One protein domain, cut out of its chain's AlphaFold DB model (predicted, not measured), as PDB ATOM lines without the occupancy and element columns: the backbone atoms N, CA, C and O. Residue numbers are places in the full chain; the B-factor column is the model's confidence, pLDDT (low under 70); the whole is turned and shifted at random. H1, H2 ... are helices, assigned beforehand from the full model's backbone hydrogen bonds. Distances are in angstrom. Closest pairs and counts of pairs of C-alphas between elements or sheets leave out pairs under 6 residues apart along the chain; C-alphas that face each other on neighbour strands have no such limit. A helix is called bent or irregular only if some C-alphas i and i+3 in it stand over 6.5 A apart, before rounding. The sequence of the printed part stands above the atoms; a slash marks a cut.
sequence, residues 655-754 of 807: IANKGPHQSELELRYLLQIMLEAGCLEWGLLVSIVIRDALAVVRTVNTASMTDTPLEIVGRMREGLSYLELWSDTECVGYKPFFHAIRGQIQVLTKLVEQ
ATOM      1  N   ILE A 655     -25.696  23.312 -25.048       61.69
ATOM      2  CA  ILE A 655     -26.672  24.218 -24.425       61.69
ATOM      3  C   ILE A 655     -28.001  23.485 -24.174       61.69
ATOM      4  O   ILE A 655     -28.488  23.491 -23.049       61.69
ATOM      5  N   ALA A 656     -28.553  22.778 -25.166       61.91
ATOM      6  CA  ALA A 656     -29.821  22.045 -25.034       61.91
ATOM      7  C   ALA A 656     -29.763  20.836 -24.073       61.91
ATOM      8  O   ALA A 656     -30.800  20.356 -23.622       61.91
ATOM      9  N   ASN A 657     -28.563  20.338 -23.755       68.25
ATOM     10  CA  ASN A 657     -28.334  19.285 -22.759       68.25
ATOM     11  C   ASN A 657     -27.998  19.823 -21.349       68.25
ATOM     12  O   ASN A 657     -27.721  19.019 -20.454       68.25
ATOM     13  N   LYS A 658     -27.992  21.144 -21.135       69.94
ATOM     14  CA  LYS A 658     -27.855  21.768 -19.809       69.94
ATOM     15  C   LYS A 658     -29.221  22.250 -19.331       69.94
ATOM     16  O   LYS A 658     -30.009  22.775 -20.112       69.94
ATOM     17  N   GLY A 659     -29.507  22.056 -18.047       76.31
ATOM     18  CA  GLY A 659     -30.697  22.630 -17.422       76.31
ATOM     19  C   GLY A 659     -30.537  24.129 -17.139       76.31
ATOM     20  O   GLY A 659     -29.493  24.718 -17.435       76.31
ATOM     21  N   PRO A 660     -31.559  24.769 -16.549       84.25
ATOM     22  CA  PRO A 660     -31.491  26.183 -16.201       84.25
ATOM     23  C   PRO A 660     -30.351  26.457 -15.204       84.25
ATOM     24  O   PRO A 660     -30.178  25.734 -14.223       84.25
ATOM     25  N   HIS A 661     -29.610  27.548 -15.422       80.81
ATOM     26  CA  HIS A 661     -28.422  27.931 -14.639       80.81
ATOM     27  C   HIS A 661     -28.668  27.977 -13.118       80.81
ATOM     28  O   HIS A 661     -27.797  27.621 -12.328       80.81
ATOM     29  N   GLN A 662     -29.877  28.359 -12.691       84.06
ATOM     30  CA  GLN A 662     -30.286  28.315 -11.285       84.06
ATOM     31  C   GLN A 662     -30.221  26.887 -10.711       84.06
ATOM     32  O   GLN A 662     -29.624  26.668  -9.660       84.06
ATOM     33  N   SER A 663     -30.765  25.900 -11.422       85.00
ATOM     34  CA  SER A 663     -30.715  24.496 -11.007       85.00
ATOM     35  C   SER A 663     -29.318  23.886 -11.161       85.00
ATOM     36  O   SER A 663     -28.959  23.002 -10.391       85.00
ATOM     37  N   GLU A 664     -28.484  24.396 -12.073       85.81
ATOM     38  CA  GLU A 664     -27.060  24.036 -12.155       85.81
ATOM     39  C   GLU A 664     -26.284  24.465 -10.891       85.81
ATOM     40  O   GLU A 664     -25.457  23.705 -10.376       85.81
ATOM     41  N   LEU A 665     -26.578  25.655 -10.351       86.75
ATOM     42  CA  LEU A 665     -26.034  26.129  -9.074       86.75
ATOM     43  C   LEU A 665     -26.568  25.314  -7.887       86.75
ATOM     44  O   LEU A 665     -25.772  24.870  -7.057       86.75
ATOM     45  N   GLU A 666     -27.884  25.071  -7.827       86.75
ATOM     46  CA  GLU A 666     -28.516  24.246  -6.785       86.75
ATOM     47  C   GLU A 666     -27.894  22.837  -6.741       86.75
ATOM     48  O   GLU A 666     -27.445  22.395  -5.683       86.75
ATOM     49  N   LEU A 667     -27.773  22.161  -7.892       87.19
ATOM     50  CA  LEU A 667     -27.178  20.824  -8.005       87.19
ATOM     51  C   LEU A 667     -25.695  20.798  -7.597       87.19
ATOM     52  O   LEU A 667     -25.272  19.868  -6.908       87.19
ATOM     53  N   ARG A 668     -24.887  21.808  -7.958       88.88
ATOM     54  CA  ARG A 668     -23.471  21.870  -7.536       88.88
ATOM     55  C   ARG A 668     -23.302  22.135  -6.040       88.88
ATOM     56  O   ARG A 668     -22.412  21.547  -5.426       88.88
ATOM     57  N   TYR A 669     -24.141  22.984  -5.452       88.69
ATOM     58  CA  TYR A 669     -24.139  23.229  -4.008       88.69
ATOM     59  C   TYR A 669     -24.549  21.968  -3.230       88.69
ATOM     60  O   TYR A 669     -23.879  21.565  -2.276       88.69
ATOM     61  N   LEU A 670     -25.586  21.280  -3.709       87.69
ATOM     62  CA  LEU A 670     -26.081  20.022  -3.157       87.69
ATOM     63  C   LEU A 670     -25.042  18.892  -3.262       87.69
ATOM     64  O   LEU A 670     -24.810  18.186  -2.283       87.69
ATOM     65  N   LEU A 671     -24.335  18.775  -4.394       88.06
ATOM     66  CA  LEU A 671     -23.202  17.854  -4.567       88.06
ATOM     67  C   LEU A 671     -22.101  18.088  -3.522       88.06
ATOM     68  O   LEU A 671     -21.598  17.129  -2.935       88.06
ATOM     69  N   GLN A 672     -21.735  19.349  -3.270       88.38
ATOM     70  CA  GLN A 672     -20.720  19.700  -2.274       88.38
ATOM     71  C   GLN A 672     -21.157  19.298  -0.855       88.38
ATOM     72  O   GLN A 672     -20.354  18.731  -0.113       88.38
ATOM     73  N   ILE A 673     -22.426  19.519  -0.496       86.00
ATOM     74  CA  ILE A 673     -22.993  19.095   0.793       86.00
ATOM     75  C   ILE A 673     -22.998  17.567   0.929       86.00
ATOM     76  O   ILE A 673     -22.571  17.045   1.960       86.00
ATOM     77  N   MET A 674     -23.447  16.837  -0.096       86.44
ATOM     78  CA  MET A 674     -23.517  15.369  -0.062       86.44
ATOM     79  C   MET A 674     -22.124  14.736   0.057       86.44
ATOM     80  O   MET A 674     -21.950  13.776   0.812       86.44
ATOM     81  N   LEU A 675     -21.115  15.313  -0.608       84.44
ATOM     82  CA  LEU A 675     -19.708  14.936  -0.442       84.44
ATOM     83  C   LEU A 675     -19.193  15.233   0.974       84.44
ATOM     84  O   LEU A 675     -18.612  14.349   1.598       84.44
ATOM     85  N   GLU A 676     -19.439  16.430   1.520       85.38
ATOM     86  CA  GLU A 676     -19.006  16.774   2.883       85.38
ATOM     87  C   GLU A 676     -19.690  15.902   3.950       85.38
ATOM     88  O   GLU A 676     -19.097  15.600   4.989       85.38
ATOM     89  N   ALA A 677     -20.927  15.469   3.696       81.69
ATOM     90  CA  ALA A 677     -21.686  14.554   4.540       81.69
ATOM     91  C   ALA A 677     -21.279  13.074   4.414       81.69
ATOM     92  O   ALA A 677     -21.593  12.279   5.304       81.69
ATOM     93  N   GLY A 678     -20.600  12.689   3.330       79.44
ATOM     94  CA  GLY A 678     -20.338  11.287   2.996       79.44
ATOM     95  C   GLY A 678     -21.585  10.520   2.529       79.44
ATOM     96  O   GLY A 678     -21.644   9.304   2.694       79.44
ATOM     97  N   CYS A 679     -22.580  11.214   1.965       83.00
ATOM     98  CA  CYS A 679     -23.762  10.624   1.323       83.00
ATOM     99  C   CYS A 679     -23.444  10.303  -0.147       83.00
ATOM    100  O   CYS A 679     -23.908  10.967  -1.076       83.00
ATOM    101  N   LEU A 680     -22.563   9.319  -0.348       83.19
ATOM    102  CA  LEU A 680     -21.895   9.087  -1.633       83.19
ATOM    103  C   LEU A 680     -22.823   8.550  -2.733       83.19
ATOM    104  O   LEU A 680     -22.600   8.871  -3.896       83.19
ATOM    105  N   GLU A 681     -23.885   7.815  -2.386       86.00
ATOM    106  CA  GLU A 681     -24.900   7.329  -3.339       86.00
ATOM    107  C   GLU A 681     -25.629   8.512  -4.013       86.00
ATOM    108  O   GLU A 681     -25.664   8.617  -5.241       86.00
ATOM    109  N   TRP A 682     -26.099   9.480  -3.218       85.81
ATOM    110  CA  TRP A 682     -26.718  10.716  -3.711       85.81
ATOM    111  C   TRP A 682     -25.726  11.653  -4.416       85.81
ATOM    112  O   TRP A 682     -26.058  12.236  -5.448       85.81
ATOM    113  N   GLY A 683     -24.488  11.767  -3.923       84.56
ATOM    114  CA  GLY A 683     -23.430  12.528  -4.607       84.56
ATOM    115  C   GLY A 683     -23.073  11.955  -5.988       84.56
ATOM    116  O   GLY A 683     -22.811  12.705  -6.933       84.56
ATOM    117  N   LEU A 684     -23.118  10.629  -6.135       85.50
ATOM    118  CA  LEU A 684     -22.929   9.938  -7.407       85.50
ATOM    119  C   LEU A 684     -24.092  10.205  -8.374       85.50
ATOM    120  O   LEU A 684     -23.848  10.596  -9.512       85.50
ATOM    121  N   LEU A 685     -25.346  10.093  -7.923       85.50
ATOM    122  CA  LEU A 685     -26.516  10.433  -8.746       85.50
ATOM    123  C   LEU A 685     -26.471  11.886  -9.245       85.50
ATOM    124  O   LEU A 685     -26.576  12.130 -10.446       85.50
ATOM    125  N   VAL A 686     -26.235  12.854  -8.354       85.12
ATOM    126  CA  VAL A 686     -26.163  14.280  -8.721       85.12
ATOM    127  C   VAL A 686     -25.027  14.554  -9.720       85.12
ATOM    128  O   VAL A 686     -25.207  15.325 -10.662       85.12
ATOM    129  N   SER A 687     -23.873  13.891  -9.585       85.25
ATOM    130  CA  SER A 687     -22.773  14.039 -10.551       85.25
ATOM    131  C   SER A 687     -23.042  13.382 -11.915       85.25
ATOM    132  O   SER A 687     -22.541  13.880 -12.928       85.25
ATOM    133  N   ILE A 688     -23.898  12.353 -11.979       85.56
ATOM    134  CA  ILE A 688     -24.418  11.774 -13.231       85.56
ATOM    135  C   ILE A 688     -25.441  12.711 -13.904       85.56
ATOM    136  O   ILE A 688     -25.383  12.879 -15.124       85.56
ATOM    137  N   VAL A 689     -26.323  13.385 -13.149       85.44
ATOM    138  CA  VAL A 689     -27.255  14.403 -13.698       85.44
ATOM    139  C   VAL A 689     -26.483  15.576 -14.313       85.44
ATOM    140  O   VAL A 689     -26.695  15.915 -15.476       85.44
ATOM    141  N   ILE A 690     -25.516  16.139 -13.576       83.75
ATOM    142  CA  ILE A 690     -24.645  17.233 -14.053       83.75
ATOM    143  C   ILE A 690     -23.747  16.783 -15.230       83.75
ATOM    144  O   ILE A 690     -23.260  17.621 -15.989       83.75
ATOM    145  N   ARG A 691     -23.526  15.468 -15.398       79.50
ATOM    146  CA  ARG A 691     -22.580  14.859 -16.356       79.50
ATOM    147  C   ARG A 691     -21.122  15.301 -16.147       79.50
ATOM    148  O   ARG A 691     -20.334  15.327 -17.092       79.50
ATOM    149  N   ASP A 692     -20.739  15.611 -14.908       83.25
ATOM    150  CA  ASP A 692     -19.348  15.919 -14.554       83.25
ATOM    151  C   ASP A 692     -18.587  14.622 -14.225       83.25
ATOM    152  O   ASP A 692     -18.666  14.080 -13.121       83.25
ATOM    153  N   ALA A 693     -17.805  14.130 -15.188       80.19
ATOM    154  CA  ALA A 693     -16.965  12.948 -15.001       80.19
ATOM    155  C   ALA A 693     -15.902  13.145 -13.901       80.19
ATOM    156  O   ALA A 693     -15.558  12.189 -13.208       80.19
ATOM    157  N   LEU A 694     -15.417  14.374 -13.680       83.06
ATOM    158  CA  LEU A 694     -14.485  14.686 -12.593       83.06
ATOM    159  C   LEU A 694     -15.199  14.740 -11.235       83.06
ATOM    160  O   LEU A 694     -14.567  14.474 -10.216       83.06
ATOM    161  N   ALA A 695     -16.499  15.040 -11.179       81.88
ATOM    162  CA  ALA A 695     -17.302  14.832  -9.971       81.88
ATOM    163  C   ALA A 695     -17.477  13.343  -9.662       81.88
ATOM    164  O   ALA A 695     -17.261  12.953  -8.519       81.88
ATOM    165  N   VAL A 696     -17.765  12.503 -10.663       81.62
ATOM    166  CA  VAL A 696     -17.839  11.043 -10.467       81.62
ATOM    167  C   VAL A 696     -16.503  10.507  -9.935       81.62
ATOM    168  O   VAL A 696     -16.481   9.865  -8.885       81.62
ATOM    169  N   VAL A 697     -15.373  10.857 -10.565       82.81
ATOM    170  CA  VAL A 697     -14.021  10.505 -10.077       82.81
ATOM    171  C   VAL A 697     -13.789  11.001  -8.642       82.81
ATOM    172  O   VAL A 697     -13.248  10.264  -7.820       82.81
ATOM    173  N   ARG A 698     -14.228  12.222  -8.301       82.69
ATOM    174  CA  ARG A 698     -14.154  12.739  -6.925       82.69
ATOM    175  C   ARG A 698     -14.982  11.898  -5.950       82.69
ATOM    176  O   ARG A 698     -14.425  11.513  -4.932       82.69
ATOM    177  N   THR A 699     -16.237  11.550  -6.257       82.44
ATOM    178  CA  THR A 699     -17.082  10.719  -5.366       82.44
ATOM    179  C   THR A 699     -16.458   9.346  -5.088       82.44
ATOM    180  O   THR A 699     -16.411   8.918  -3.936       82.44
ATOM    181  N   VAL A 700     -15.901   8.689  -6.112       81.12
ATOM    182  CA  VAL A 700     -15.268   7.363  -5.993       81.12
ATOM    183  C   VAL A 700     -13.929   7.439  -5.252       81.12
ATOM    184  O   VAL A 700     -13.644   6.593  -4.408       81.12
ATOM    185  N   ASN A 701     -13.141   8.497  -5.466       82.44
ATOM    186  CA  ASN A 701     -11.935   8.742  -4.671       82.44
ATOM    187  C   ASN A 701     -12.256   9.147  -3.219       82.44
ATOM    188  O   ASN A 701     -11.495   8.826  -2.313       82.44
ATOM    189  N   THR A 702     -13.386   9.809  -2.947       79.00
ATOM    190  CA  THR A 702     -13.848  10.025  -1.564       79.00
ATOM    191  C   THR A 702     -14.229   8.699  -0.902       79.00
ATOM    192  O   THR A 702     -13.871   8.496   0.257       79.00
ATOM    193  N   ALA A 703     -14.862   7.768  -1.630       77.62
ATOM    194  CA  ALA A 703     -15.144   6.419  -1.130       77.62
ATOM    195  C   ALA A 703     -13.863   5.645  -0.764       77.62
ATOM    196  O   ALA A 703     -13.830   4.982   0.266       77.62
ATOM    197  N   SER A 704     -12.791   5.756  -1.560       70.94
ATOM    198  CA  SER A 704     -11.524   5.053  -1.290       70.94
ATOM    199  C   SER A 704     -10.660   5.689  -0.195       70.94
ATOM    200  O   SER A 704      -9.870   4.992   0.437       70.94
ATOM    201  N   MET A 705     -10.789   7.001   0.033       70.25
ATOM    202  CA  MET A 705      -9.994   7.756   1.016       70.25
ATOM    203  C   MET A 705     -10.683   7.940   2.376       70.25
ATOM    204  O   MET A 705     -10.057   8.444   3.308       70.25
ATOM    205  N   THR A 706     -11.960   7.569   2.511       65.81
ATOM    206  CA  THR A 706     -12.702   7.656   3.777       65.81
ATOM    207  C   THR A 706     -13.207   6.286   4.207       65.81
ATOM    208  O   THR A 706     -13.585   5.467   3.373       65.81
ATOM    209  N   ASP A 707     -13.211   6.040   5.520       62.88
ATOM    210  CA  ASP A 707     -13.653   4.780   6.131       62.88
ATOM    211  C   ASP A 707     -15.178   4.625   5.969       62.88
ATOM    212  O   ASP A 707     -15.987   5.062   6.798       62.88
ATOM    213  N   THR A 708     -15.569   4.121   4.799       71.12
ATOM    214  CA  THR A 708     -16.953   3.977   4.349       71.12
ATOM    215  C   THR A 708     -17.356   2.507   4.375       71.12
ATOM    216  O   THR A 708     -16.578   1.644   3.967       71.12
ATOM    217  N   PRO A 709     -18.562   2.175   4.870       75.12
ATOM    218  CA  PRO A 709     -18.980   0.786   4.959       75.12
ATOM    219  C   PRO A 709     -19.121   0.183   3.560       75.12
ATOM    220  O   PRO A 709     -19.758   0.767   2.682       75.12
ATOM    221  N   LEU A 710     -18.565  -1.019   3.390       73.44
ATOM    222  CA  LEU A 710     -18.503  -1.760   2.124       73.44
ATOM    223  C   LEU A 710     -19.870  -1.914   1.430       73.44
ATOM    224  O   LEU A 710     -19.923  -1.975   0.206       73.44
ATOM    225  N   GLU A 711     -20.970  -1.907   2.189       75.06
ATOM    226  CA  GLU A 711     -22.337  -1.880   1.655       75.06
ATOM    227  C   GLU A 711     -22.595  -0.706   0.698       75.06
ATOM    228  O   GLU A 711     -23.198  -0.907  -0.352       75.06
ATOM    229  N   ILE A 712     -22.127   0.503   1.030       77.62
ATOM    230  CA  ILE A 712     -22.301   1.699   0.188       77.62
ATOM    231  C   ILE A 712     -21.488   1.544  -1.101       77.62
ATOM    232  O   ILE A 712     -21.991   1.802  -2.190       77.62
ATOM    233  N   VAL A 713     -20.248   1.059  -0.998       78.50
ATOM    234  CA  VAL A 713     -19.370   0.835  -2.160       78.50
ATOM    235  C   VAL A 713     -19.962  -0.235  -3.094       78.50
ATOM    236  O   VAL A 713     -19.958  -0.066  -4.316       78.50
ATOM    237  N   GLY A 714     -20.549  -1.294  -2.523       76.81
ATOM    238  CA  GLY A 714     -21.299  -2.324  -3.246       76.81
ATOM    239  C   GLY A 714     -22.545  -1.776  -3.952       76.81
ATOM    240  O   GLY A 714     -22.702  -1.997  -5.153       76.81
ATOM    241  N   ARG A 715     -23.376  -0.985  -3.256       80.31
ATOM    242  CA  ARG A 715     -24.564  -0.334  -3.843       80.31
ATOM    243  C   ARG A 715     -24.207   0.674  -4.928       80.31
ATOM    244  O   ARG A 715     -24.858   0.679  -5.963       80.31
ATOM    245  N   MET A 716     -23.155   1.477  -4.757       81.00
ATOM    246  CA  MET A 716     -22.673   2.397  -5.798       81.00
ATOM    247  C   MET A 716     -22.239   1.642  -7.064       81.00
ATOM    248  O   MET A 716     -22.570   2.060  -8.172       81.00
ATOM    249  N   ARG A 717     -21.539   0.507  -6.917       82.38
ATOM    250  CA  ARG A 717     -21.174  -0.385  -8.031       82.38
ATOM    251  C   ARG A 717     -22.413  -0.965  -8.724       82.38
ATOM    252  O   ARG A 717     -22.496  -0.941  -9.949       82.38
ATOM    253  N   GLU A 718     -23.363  -1.490  -7.954       82.12
ATOM    254  CA  GLU A 718     -24.581  -2.119  -8.481       82.12
ATOM    255  C   GLU A 718     -25.503  -1.095  -9.151       82.12
ATOM    256  O   GLU A 718     -25.895  -1.294 -10.300       82.12
ATOM    257  N   GLY A 719     -25.741   0.051  -8.512       81.06
ATOM    258  CA  GLY A 719     -26.465   1.191  -9.071       81.06
ATOM    259  C   GLY A 719     -25.870   1.684 -10.390       81.06
ATOM    260  O   GLY A 719     -26.610   1.886 -11.348       81.06
ATOM    261  N   LEU A 720     -24.538   1.783 -10.502       82.00
ATOM    262  CA  LEU A 720     -23.880   2.096 -11.778       82.00
ATOM    263  C   LEU A 720     -24.118   1.024 -12.848       82.00
ATOM    264  O   LEU A 720     -24.312   1.379 -14.006       82.00
ATOM    265  N   SER A 721     -24.149  -0.263 -12.488       82.56
ATOM    266  CA  SER A 721     -24.443  -1.337 -13.451       82.56
ATOM    267  C   SER A 721     -25.907  -1.342 -13.918       82.56
ATOM    268  O   SER A 721     -26.168  -1.544 -15.105       82.56
ATOM    269  N   TYR A 722     -26.859  -1.029 -13.029       83.44
ATOM    270  CA  TYR A 722     -28.265  -0.840 -13.397       83.44
ATOM    271  C   TYR A 722     -28.466   0.418 -14.253       83.44
ATOM    272  O   TYR A 722     -29.231   0.379 -15.214       83.44
ATOM    273  N   LEU A 723     -27.746   1.508 -13.969       82.25
ATOM    274  CA  LEU A 723     -27.775   2.728 -14.779       82.25
ATOM    275  C   LEU A 723     -27.096   2.560 -16.150       82.25
ATOM    276  O   LEU A 723     -27.583   3.126 -17.129       82.25
ATOM    277  N   GLU A 724     -26.032   1.755 -16.260       81.31
ATOM    278  CA  GLU A 724     -25.444   1.372 -17.553       81.31
ATOM    279  C   GLU A 724     -26.490   0.616 -18.393       81.31
ATOM    280  O   GLU A 724     -26.796   1.047 -19.508       81.31
ATOM    281  N   LEU A 725     -27.131  -0.414 -17.820       81.94
ATOM    282  CA  LEU A 725     -28.199  -1.190 -18.465       81.94
ATOM    283  C   LEU A 725     -29.424  -0.334 -18.842       81.94
ATOM    284  O   LEU A 725     -29.986  -0.502 -19.924       81.94
ATOM    285  N   TRP A 726     -29.817   0.614 -17.989       82.38
ATOM    286  CA  TRP A 726     -30.902   1.564 -18.254       82.38
ATOM    287  C   TRP A 726     -30.569   2.547 -19.386       82.38
ATOM    288  O   TRP A 726     -31.407   2.834 -20.248       82.38
ATOM    289  N   SER A 727     -29.321   3.025 -19.445       80.31
ATOM    290  CA  SER A 727     -28.842   3.798 -20.594       80.31
ATOM    291  C   SER A 727     -28.834   2.958 -21.874       80.31
ATOM    292  O   SER A 727     -29.002   3.501 -22.970       80.31
ATOM    293  N   ASP A 728     -28.684   1.633 -21.742       75.12
ATOM    294  CA  ASP A 728     -28.716   0.691 -22.853       75.12
ATOM    295  C   ASP A 728     -30.110   0.492 -23.461       75.12
ATOM    296  O   ASP A 728     -30.201   0.417 -24.694       75.12
ATOM    297  N   THR A 729     -31.158   0.485 -22.630       73.44
ATOM    298  CA  THR A 729     -32.551   0.198 -23.012       73.44
ATOM    299  C   THR A 729     -33.424   1.430 -23.266       73.44
ATOM    300  O   THR A 729     -34.177   1.430 -24.238       73.44
ATOM    301  N   GLU A 730     -33.344   2.470 -22.430       71.06
ATOM    302  CA  GLU A 730     -34.295   3.597 -22.444       71.06
ATOM    303  C   GLU A 730     -33.647   4.951 -22.766       71.06
ATOM    304  O   GLU A 730     -34.197   5.727 -23.549       71.06
ATOM    305  N   CYS A 731     -32.468   5.248 -22.206       72.56
ATOM    306  CA  CYS A 731     -31.833   6.569 -22.324       72.56
ATOM    307  C   CYS A 731     -30.444   6.516 -22.978       72.56
ATOM    308  O   CYS A 731     -29.411   6.791 -22.364       72.56
ATOM    309  N   VAL A 732     -30.447   6.251 -24.290       71.81
ATOM    310  CA  VAL A 732     -29.257   6.117 -25.161       71.81
ATOM    311  C   VAL A 732     -28.282   7.308 -25.065       71.81
ATOM    312  O   VAL A 732     -27.078   7.138 -25.263       71.81
ATOM    313  N   GLY A 733     -28.771   8.505 -24.720       71.56
ATOM    314  CA  GLY A 733     -27.961   9.708 -24.498       71.56
ATOM    315  C   GLY A 733     -26.901   9.594 -23.405       71.56
ATOM    316  O   GLY A 733     -25.893  10.295 -23.463       71.56
ATOM    317  N   TYR A 734     -27.082   8.686 -22.444       79.81
ATOM    318  CA  TYR A 734     -26.130   8.476 -21.357       79.81
ATOM    319  C   TYR A 734     -24.954   7.546 -21.718       79.81
ATOM    320  O   TYR A 734     -23.919   7.594 -21.050       79.81
ATOM    321  N   LYS A 735     -25.035   6.761 -22.807       76.38
ATOM    322  CA  LYS A 735     -23.986   5.787 -23.193       76.38
ATOM    323  C   LYS A 735     -22.574   6.380 -23.355       76.38
ATOM    324  O   LYS A 735     -21.631   5.759 -22.861       76.38
ATOM    325  N   PRO A 736     -22.364   7.556 -23.992       73.44
ATOM    326  CA  PRO A 736     -21.025   8.144 -24.109       73.44
ATOM    327  C   PRO A 736     -20.426   8.508 -22.745       73.44
ATOM    328  O   PRO A 736     -19.219   8.386 -22.547       73.44
ATOM    329  N   PHE A 737     -21.274   8.917 -21.794       78.81
ATOM    330  CA  PHE A 737     -20.863   9.271 -20.439       78.81
ATOM    331  C   PHE A 737     -20.509   8.023 -19.618       78.81
ATOM    332  O   PHE A 737     -19.410   7.963 -19.069       78.81
ATOM    333  N   PHE A 738     -21.359   6.987 -19.620       79.88
ATOM    334  CA  PHE A 738     -21.052   5.713 -18.949       79.88
ATOM    335  C   PHE A 738     -19.798   5.031 -19.512       79.88
ATOM    336  O   PHE A 738     -18.994   4.500 -18.747       79.88
ATOM    337  N   HIS A 739     -19.550   5.126 -20.824       76.75
ATOM    338  CA  HIS A 739     -18.301   4.647 -21.419       76.75
ATOM    339  C   HIS A 739     -17.065   5.388 -20.869       76.75
ATOM    340  O   HIS A 739     -16.062   4.745 -20.563       76.75
ATOM    341  N   ALA A 740     -17.145   6.711 -20.681       74.44
ATOM    342  CA  ALA A 740     -16.053   7.511 -20.120       74.44
ATOM    343  C   ALA A 740     -15.789   7.215 -18.629       74.44
ATOM    344  O   ALA A 740     -14.632   7.143 -18.216       74.44
ATOM    345  N   ILE A 741     -16.833   6.985 -17.819       79.25
ATOM    346  CA  ILE A 741     -16.676   6.665 -16.386       79.25
ATOM    347  C   ILE A 741     -16.467   5.167 -16.091       79.25
ATOM    348  O   ILE A 741     -16.266   4.803 -14.932       79.25
ATOM    349  N   ARG A 742     -16.424   4.287 -17.106       75.25
ATOM    350  CA  ARG A 742     -16.258   2.823 -16.947       75.25
ATOM    351  C   ARG A 742     -15.035   2.426 -16.108       75.25
ATOM    352  O   ARG A 742     -15.078   1.439 -15.376       75.25
ATOM    353  N   GLY A 743     -13.955   3.209 -16.163       72.62
ATOM    354  CA  GLY A 743     -12.770   3.005 -15.319       72.62
ATOM    355  C   GLY A 743     -13.045   3.166 -13.815       72.62
ATOM    356  O   GLY A 743     -12.443   2.467 -13.008       72.62
ATOM    357  N   GLN A 744     -13.999   4.018 -13.427       72.44
ATOM    358  CA  GLN A 744     -14.390   4.214 -12.025       72.44
ATOM    359  C   GLN A 744     -15.215   3.036 -11.487       72.44
ATOM    360  O   GLN A 744     -15.047   2.655 -10.332       72.44
ATOM    361  N   ILE A 745     -16.013   2.379 -12.340       71.69
ATOM    362  CA  ILE A 745     -16.687   1.114 -11.997       71.69
ATOM    363  C   ILE A 745     -15.637   0.045 -11.645       71.69
ATOM    364  O   ILE A 745     -15.771  -0.648 -10.642       71.69
ATOM    365  N   GLN A 746     -14.536  -0.037 -12.402       68.56
ATOM    366  CA  GLN A 746     -13.431  -0.960 -12.098       68.56
ATOM    367  C   GLN A 746     -12.680  -0.609 -10.802       68.56
ATOM    368  O   GLN A 746     -12.166  -1.511 -10.142       68.56
ATOM    369  N   VAL A 747     -12.606   0.673 -10.423       74.69
ATOM    370  CA  VAL A 747     -12.046   1.100  -9.128       74.69
ATOM    371  C   VAL A 747     -12.968   0.684  -7.980       74.69
ATOM    372  O   VAL A 747     -12.490   0.069  -7.032       74.69
ATOM    373  N   LEU A 748     -14.282   0.917  -8.088       70.62
ATOM    374  CA  LEU A 748     -15.269   0.458  -7.099       70.62
ATOM    375  C   LEU A 748     -15.247  -1.067  -6.930       70.62
ATOM    376  O   LEU A 748     -15.203  -1.552  -5.802       70.62
ATOM    377  N   THR A 749     -15.197  -1.828  -8.028       71.25
ATOM    378  CA  THR A 749     -15.059  -3.292  -7.982       71.25
ATOM    379  C   THR A 749     -13.794  -3.715  -7.232       71.25
ATOM    380  O   THR A 749     -13.888  -4.508  -6.298       71.25
ATOM    381  N   LYS A 750     -12.633  -3.114  -7.533       71.25
ATOM    382  CA  LYS A 750     -11.380  -3.395  -6.810       71.25
ATOM    383  C   LYS A 750     -11.454  -3.044  -5.323       71.25
ATOM    384  O   LYS A 750     -10.888  -3.772  -4.520       71.25
ATOM    385  N   LEU A 751     -12.146  -1.971  -4.936       68.19
ATOM    386  CA  LEU A 751     -12.316  -1.595  -3.524       68.19
ATOM    387  C   LEU A 751     -13.180  -2.606  -2.754       68.19
ATOM    388  O   LEU A 751     -12.886  -2.895  -1.597       68.19
ATOM    389  N   VAL A 752     -14.192  -3.194  -3.401       66.81
ATOM    390  CA  VAL A 752     -14.981  -4.303  -2.834       66.81
ATOM    391  C   VAL A 752     -14.162  -5.604  -2.765       66.81
ATOM    392  O   VAL A 752     -14.326  -6.377  -1.828       66.81
ATOM    393  N   GLU A 753     -13.252  -5.840  -3.715       65.56
ATOM    394  CA  GLU A 753     -12.419  -7.055  -3.793       65.56
ATOM    395  C   GLU A 753     -11.137  -7.020  -2.932       65.56
ATOM    396  O   GLU A 753     -10.566  -8.069  -2.641       65.56
ATOM    397  N   GLN A 754     -10.649  -5.841  -2.523       54.78
ATOM    398  CA  GLN A 754      -9.344  -5.681  -1.854       54.78
ATOM    399  C   GLN A 754      -9.352  -5.857  -0.324       54.78
ATOM    400  O   GLN A 754      -8.323  -5.642   0.317       54.78
TER     401      GLN A 754
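Overview. This is residues 655 to 754 of the 807 residues of the protein "RAB6A-GEF complex partner protein 1" of Mytilus galloprovincialis (UniProt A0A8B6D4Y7). Four helical pieces, H2, H3, H5b and H4, stand in a square, each touching the next round the ring, and H1 packs on the outside of H2, away from H4 and H5b. H5 is bent: its first arm, H5a, slants across from the last turns of H4 towards the beginning of H3, and its second arm, H5b, then runs alongside H3. H1, H2, H3, H4 and H5b form an up-and-down bundle, each running against the one before it in the chain. The printed part has 100 residues, with five named helices in the order H1 to H5 and no named strand, and its class is all helix. It is compact, with a radius of gyration of the C-alphas of 13.5 A, and has a flat outline of 42 by 31 by 17 A.

Along the chain. H5, residues 732 to 753, is the longest helix by residues. By its hydrogen bonds it was assigned as one helix, but it is bent: C-alphas 740 and 743 are 7.4 A apart. Its arms are H5a, residues 732 to 740, 14.2 A long, and H5b, residues 743 to 753, 15.3 A long, ending at C-alpha 753 at (-12.419, -7.055, -3.793). H5a is itself irregular, with C-alphas 733 and 736 7.1 A apart. H4, residues 710 to 729, is 28.9 A long. H3 is residues 693 to 705, 18.2 A, and H2 is residues 680 to 690, 15.1 A. H1, residues 661 to 677, is 24.3 A long and begins at C-alpha 661 at (-28.422, 27.931, -14.639).

Arrangement. H5a and H5b stand at a steep tilt of 66 degrees. H5b touches H4, closest at the C-alphas of Arg 717 and Leu 748, 6.0 A apart, opposite ways at a tilt of 37 degrees, only just steep. H5a touches H4 with residues 724 to 728 of H4 alone, closest at the C-alphas of Ser 727 and Tyr 734, 5.5 A. H5b touches H3, the C-alphas of Val 697 and Gln 744 being closest at 6.6 A, the same way at a shallow tilt of 16 degrees. H2 is the hub, touching H1, H3 and H4. H2 and H3 form a helical hairpin, closest at the C-alphas of Ser 687 and Ala 695, 5.6 A. H4 touches H2 with residues 712 to 716 alone, closest at the C-alphas of Glu 681 and Met 716, 5.9 A. H1 and H2 form another helical hairpin, closest at the C-alphas of Leu 671 and Gly 683, 5.3 A; H1 is apart from H4, H5a and H5b. Every O i to N i+4 pair is within hydrogen-bond range in H1, H2, H3, H4 and H5b, and 3 of 5 are in H5a.

Size, cuts and confidence. The C-alphas of Ala 656 and Gln 754, the two farthest apart, are 41.5 A apart. The printed part has no cut, and the four links between the helices are tight. The mean pLDDT of the printed part is 78.6; residues 655 to 658, 706 to 707, 746 and 751 to 754 are under 70.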